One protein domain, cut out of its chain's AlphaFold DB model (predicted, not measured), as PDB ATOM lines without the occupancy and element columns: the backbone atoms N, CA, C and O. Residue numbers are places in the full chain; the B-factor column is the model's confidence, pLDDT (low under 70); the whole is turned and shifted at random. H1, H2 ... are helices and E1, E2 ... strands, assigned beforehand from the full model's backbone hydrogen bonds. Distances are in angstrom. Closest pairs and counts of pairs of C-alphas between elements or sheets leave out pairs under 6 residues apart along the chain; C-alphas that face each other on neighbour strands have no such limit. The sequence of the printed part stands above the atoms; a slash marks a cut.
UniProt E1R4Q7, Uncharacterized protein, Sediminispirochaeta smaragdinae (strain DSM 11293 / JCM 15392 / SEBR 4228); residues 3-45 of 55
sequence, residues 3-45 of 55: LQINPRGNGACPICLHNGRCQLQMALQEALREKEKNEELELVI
ATOM      1  N   LEU A   3      26.382 -34.564  35.332       78.94
ATOM      2  CA  LEU A   3      25.069 -35.048  34.886       78.94
ATOM      3  C   LEU A   3      24.378 -35.824  36.010       78.94
ATOM      4  O   LEU A   3      24.907 -36.834  36.480       78.94
ATOM      5  N   GLN A   4      23.168 -35.405  36.374       83.88
ATOM      6  CA  GLN A   4      22.292 -36.150  37.272       83.88
ATOM      7  C   GLN A   4      21.035 -36.590  36.521       83.88
ATOM      8  O   GLN A   4      20.227 -35.769  36.094       83.88
ATOM      9  N   ILE A   5      20.853 -37.904  36.375       84.62
ATOM     10  CA  ILE A   5      19.620 -38.467  35.817       84.62
ATOM     11  C   ILE A   5      18.649 -38.684  36.971       84.62
ATOM     12  O   ILE A   5      18.835 -39.583  37.792       84.62
ATOM     13  N   ASN A   6      17.626 -37.841  37.041       84.56
ATOM     14  CA  ASN A   6      16.625 -37.886  38.091       84.56
ATOM     15  C   ASN A   6      15.486 -38.844  37.691       84.56
ATOM     16  O   ASN A   6      14.832 -38.620  36.668       84.56
ATOM     17  N   PRO A   7      15.193 -39.896  38.482       78.69
ATOM     18  CA  PRO A   7      14.112 -40.832  38.182       78.69
ATOM     19  C   PRO A   7      12.701 -40.277  38.452       78.69
ATOM     20  O   PRO A   7      11.739 -41.020  38.291       78.69
ATOM     21  N   ARG A   8      12.545 -39.022  38.912       77.00
ATOM     22  CA  ARG A   8      11.246 -38.358  39.187       77.00
ATOM     23  C   ARG A   8      10.220 -39.275  39.875       77.00
ATOM     24  O   ARG A   8       9.045 -39.290  39.532       77.00
ATOM     25  N   GLY A   9      10.680 -40.055  40.852       68.12
ATOM     26  CA  GLY A   9       9.831 -40.894  41.700       68.12
ATOM     27  C   GLY A   9       9.413 -42.254  41.130       68.12
ATOM     28  O   GLY A   9       9.004 -43.097  41.918       68.12
ATOM     29  N   ASN A  10       9.567 -42.534  39.827       74.69
ATOM     30  CA  ASN A  10       9.228 -43.861  39.282       74.69
ATOM     31  C   ASN A  10      10.352 -44.900  39.449       74.69
ATOM     32  O   ASN A  10      10.135 -46.089  39.247       74.69
ATOM     33  N   GLY A  11      11.569 -44.456  39.785       82.25
ATOM     34  CA  GLY A  11      12.714 -45.338  40.019       82.25
ATOM     35  C   GLY A  11      13.215 -46.100  38.785       82.25
ATOM     36  O   GLY A  11      14.075 -46.965  38.940       82.25
ATOM     37  N   ALA A  12      12.750 -45.776  37.571       86.75
ATOM     38  CA  ALA A  12      12.939 -46.612  36.382       86.75
ATOM     39  C   ALA A  12      14.419 -46.858  36.039       86.75
ATOM     40  O   ALA A  12      14.839 -47.996  35.851       86.75
ATOM     41  N   CYS A  13      15.258 -45.817  35.987       89.62
ATOM     42  CA  CYS A  13      16.687 -46.016  35.711       89.62
ATOM     43  C   CYS A  13      17.381 -46.882  36.789       89.62
ATOM     44  O   CYS A  13      18.029 -47.852  36.406       89.62
ATOM     45  N   PRO A  14      17.228 -46.614  38.104       90.00
ATOM     46  CA  PRO A  14      17.756 -47.471  39.173       90.00
ATOM     47  C   PRO A  14      17.388 -48.964  39.092       90.00
ATOM     48  O   PRO A  14      18.264 -49.822  39.295       90.00
ATOM     49  N   ILE A  15      16.124 -49.270  38.775       91.88
ATOM     50  CA  ILE A  15      15.583 -50.642  38.724       91.88
ATOM     51  C   ILE A  15      15.776 -51.322  37.364       91.88
ATOM     52  O   ILE A  15      15.471 -52.499  37.218       91.88
ATOM     53  N   CYS A  16      16.307 -50.618  36.365       93.38
ATOM     54  CA  CYS A  16      16.586 -51.202  35.060       93.38
ATOM     55  C   CYS A  16      17.787 -52.161  35.126       93.38
ATOM     56  O   CYS A  16      18.841 -51.804  35.654       93.38
ATOM     57  N   LEU A  17      17.686 -53.338  34.509       95.56
ATOM     58  CA  LEU A  17      18.759 -54.322  34.325       95.56
ATOM     59  C   LEU A  17      20.008 -53.703  33.684       95.56
ATOM     60  O   LEU A  17      21.131 -54.120  33.955       95.56
ATOM     61  N   HIS A  18      19.814 -52.684  32.851       93.31
ATOM     62  CA  HIS A  18      20.890 -51.982  32.163       93.31
ATOM     63  C   HIS A  18      21.492 -50.825  32.972       93.31
ATOM     64  O   HIS A  18      22.384 -50.150  32.466       93.31
ATOM     65  N   ASN A  19      21.034 -50.555  34.197       90.88
ATOM     66  CA  ASN A  19      21.573 -49.465  35.012       90.88
ATOM     67  C   ASN A  19      23.097 -49.606  35.206       90.88
ATOM     68  O   ASN A  19      23.586 -50.691  35.516       90.88
ATOM     69  N   GLY A  20      23.851 -48.522  35.004       86.06
ATOM     70  CA  GLY A  20      25.320 -48.520  35.057       86.06
ATOM     71  C   GLY A  20      26.024 -49.023  33.788       86.06
ATOM     72  O   GLY A  20      27.215 -48.783  33.623       86.06
ATOM     73  N   ARG A  21      25.307 -49.672  32.858       91.25
ATOM     74  CA  ARG A  21      25.779 -50.008  31.495       91.25
ATOM     75  C   ARG A  21      24.792 -49.543  30.418       91.25
ATOM     76  O   ARG A  21      24.719 -50.102  29.325       91.25
ATOM     77  N   CYS A  22      23.966 -48.557  30.750       91.69
ATOM     78  CA  CYS A  22      22.904 -48.090  29.880       91.69
ATOM     79  C   CYS A  22      23.518 -47.252  28.762       91.69
ATOM     80  O   CYS A  22      24.140 -46.224  29.027       91.69
ATOM     81  N   GLN A  23      23.301 -47.655  27.510       91.00
ATOM     82  CA  GLN A  23      23.862 -46.954  26.352       91.00
ATOM     83  C   GLN A  23      23.448 -45.479  26.295       91.00
ATOM     84  O   GLN A  23      24.258 -44.642  25.917       91.00
ATOM     85  N   LEU A  24      22.226 -45.143  26.730       88.94
ATOM     86  CA  LEU A  24      21.778 -43.753  26.815       88.94
ATOM     87  C   LEU A  24      22.592 -42.959  27.848       88.94
ATOM     88  O   LEU A  24      23.025 -41.852  27.555       88.94
ATOM     89  N   GLN A  25      22.841 -43.530  29.032       88.06
ATOM     90  CA  GLN A  25      23.647 -42.879  30.073       88.06
ATOM     91  C   GLN A  25      25.088 -42.659  29.596       88.06
ATOM     92  O   GLN A  25      25.631 -41.576  29.784       88.06
ATOM     93  N   MET A  26      25.677 -43.662  28.937       90.75
ATOM     94  CA  MET A  26      27.036 -43.583  28.395       90.75
ATOM     95  C   MET A  26      27.142 -42.539  27.278       90.75
ATOM     96  O   MET A  26      28.047 -41.713  27.302       90.75
ATOM     97  N   ALA A  27      26.196 -42.529  26.333       90.31
ATOM     98  CA  ALA A  27      26.167 -41.546  25.253       90.31
ATOM     99  C   ALA A  27      25.985 -40.115  25.781       90.31
ATOM    100  O   ALA A  27      26.657 -39.202  25.311       90.31
ATOM    101  N   LEU A  28      25.124 -39.923  26.788       87.94
ATOM    102  CA  LEU A  28      24.957 -38.631  27.454       87.94
ATOM    103  C   LEU A  28      26.246 -38.192  28.156       87.94
ATOM    104  O   LEU A  28      26.638 -37.041  28.028       87.94
ATOM    105  N   GLN A  29      26.921 -39.088  28.876       86.19
ATOM    106  CA  GLN A  29      28.196 -38.765  29.522       86.19
ATOM    107  C   GLN A  29      29.271 -38.364  28.508       86.19
ATOM    108  O   GLN A  29      29.958 -37.369  28.732       86.19
ATOM    109  N   GLU A  30      29.387 -39.086  27.390       89.31
ATOM    110  CA  GLU A  30      30.371 -38.771  26.351       89.31
ATOM    111  C   GLU A  30      30.060 -37.437  25.661       89.31
ATOM    112  O   GLU A  30      30.940 -36.591  25.540       89.31
ATOM    113  N   ALA A  31      28.796 -37.189  25.301       87.94
ATOM    114  CA  ALA A  31      28.377 -35.934  24.673       87.94
ATOM    115  C   ALA A  31      28.615 -34.698  25.562       87.94
ATOM    116  O   ALA A  31      28.716 -33.575  25.072       87.94
ATOM    117  N   LEU A  32      28.689 -34.897  26.878       84.94
ATOM    118  CA  LEU A  32      28.867 -33.838  27.870       84.94
ATOM    119  C   LEU A  32      30.309 -33.722  28.378       84.94
ATOM    120  O   LEU A  32      30.598 -32.867  29.219       84.94
ATOM    121  N   ARG A  33      31.218 -34.562  27.871       82.12
ATOM    122  CA  ARG A  33      32.615 -34.645  28.307       82.12
ATOM    123  C   ARG A  33      33.402 -33.360  28.049       82.12
ATOM    124  O   ARG A  33      34.277 -33.023  28.842       82.12
ATOM    125  N   GLU A  34      33.065 -32.634  26.986       76.50
ATOM    126  CA  GLU A  34      33.752 -31.404  26.561       76.50
ATOM    127  C   GLU A  34      33.203 -30.126  27.219       76.50
ATOM    128  O   GLU A  34      33.752 -29.043  27.026       76.50
ATOM    129  N   LYS A  35      32.133 -30.220  28.020       71.56
ATOM    130  CA  LYS A  35      31.505 -29.057  28.664       71.56
ATOM    131  C   LYS A  35      32.180 -28.704  29.988       71.56
ATOM    132  O   LYS A  35      32.491 -29.593  30.795       71.56
ATOM    133  N   GLU A  36      32.350 -27.402  30.235       67.12
ATOM    134  CA  GLU A  36      32.987 -26.862  31.440       67.12
ATOM    135  C   GLU A  36      32.456 -27.508  32.733       67.12
ATOM    136  O   GLU A  36      31.312 -27.962  32.856       67.12
ATOM    137  N   LYS A  37      33.344 -27.646  33.720       66.81
ATOM    138  CA  LYS A  37      33.079 -28.433  34.933       66.81
ATOM    139  C   LYS A  37      32.098 -27.783  35.912       66.81
ATOM    140  O   LYS A  37      31.621 -28.500  36.784       66.81
ATOM    141  N   ASN A  38      31.754 -26.510  35.729       71.69
ATOM    142  CA  ASN A  38      30.971 -25.740  36.697       71.69
ATOM    143  C   ASN A  38      29.464 -25.695  36.411       71.69
ATOM    144  O   ASN A  38      28.727 -25.075  37.170       71.69
ATOM    145  N   GLU A  39      28.997 -26.362  35.355       79.25
ATOM    146  CA  GLU A  39      27.570 -26.471  35.057       79.25
ATOM    147  C   GLU A  39      26.995 -27.794  35.599       79.25
ATOM    148  O   GLU A  39      27.589 -28.876  35.454       79.25
ATOM    149  N   GLU A  40      25.827 -27.702  36.236       82.06
ATOM    150  CA  GLU A  40      25.007 -28.845  36.634       82.06
ATOM    151  C   GLU A  40      23.843 -29.001  35.655       82.06
ATOM    152  O   GLU A  40      23.160 -28.033  35.321       82.06
ATOM    153  N   LEU A  41      23.615 -30.232  35.191       83.56
ATOM    154  CA  LEU A  41      22.492 -30.566  34.321       83.56
ATOM    155  C   LEU A  41      21.673 -31.688  34.955       83.56
ATOM    156  O   LEU A  41      22.169 -32.803  35.154       83.56
ATOM    157  N   GLU A  42      20.400 -31.402  35.218       86.06
ATOM    158  CA  GLU A  42      19.409 -32.410  35.582       86.06
ATOM    159  C   GLU A  42      18.692 -32.909  34.326       86.06
ATOM    160  O   GLU A  42      18.202 -32.121  33.515       86.06
ATOM    161  N   LEU A  43      18.603 -34.230  34.176       86.25
ATOM    162  CA  LEU A  43      17.890 -34.868  33.076       86.25
ATOM    163  C   LEU A  43      16.831 -35.829  33.614       86.25
ATOM    164  O   LEU A  43      17.109 -36.673  34.467       86.25
ATOM    165  N   VAL A  44      15.617 -35.724  33.079       87.19
ATOM    166  CA  VAL A  44      14.484 -36.596  33.408       87.19
ATOM    167  C   VAL A  44      14.152 -37.460  32.198       87.19
ATOM    168  O   VAL A  44      13.937 -36.946  31.103       87.19
ATOM    169  N   ILE A  45      14.070 -38.775  32.402       84.25
ATOM    170  CA  ILE A  45      13.674 -39.737  31.367       84.25
ATOM    171  C   ILE A  45      12.270 -40.242  31.698       84.25
ATOM    172  O   ILE A  45      12.101 -41.040  32.618       84.25
TER     173      ILE A  45
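What this domain is: This is residues 3 to 45 of the 55 residues of an uncharacterized protein of Sediminispirochaeta smaragdinae (strain DSM 11293 / JCM 15392 / SEBR 4228) (UniProt E1R4Q7). A two-stranded parallel sheet, E1 and E2, forms one side of a loose, open ring, with helix H2 along the other side and little H1 at one end. The 43 printed residues include, in order, E1, H1, H2 and E2, a mixed class. The whole is only just loose, close to compact: radius of gyration of the C-alphas 11.2 A, spans 30 by 20 by 12 A.

How they stand to each other: E1, residues 3 to 6, and E2, residues 40 to 44, are parallel at 33 degrees; N 6 and O 43 are 2.9 A apart. H1, residues 12 to 15, is near E1, and apart from E2 and from H2, residues 23 to 31. The closest C-alphas of E1 and H2, Leu 3 and Gln 29, are 7.2 A apart. E1, H1, H2, E2 make a strand-helix-strand unit, parallel strands joined through helices, with a left-handed crossover. Every O i to N i+4 pair in H2 is within hydrogen-bond range; H1 is too short for one.

Where its parts are: E1 begins at C-alpha 3 (25.069, -35.048, 34.886); E2, 13.5 A long, ends at C-alpha 44 (14.484, -36.596, 33.408). H2 is 12.0 A long.

The domain as a whole: The printed part has no cut and no long link. Residues 9, 36 and 37 have pLDDT under 70.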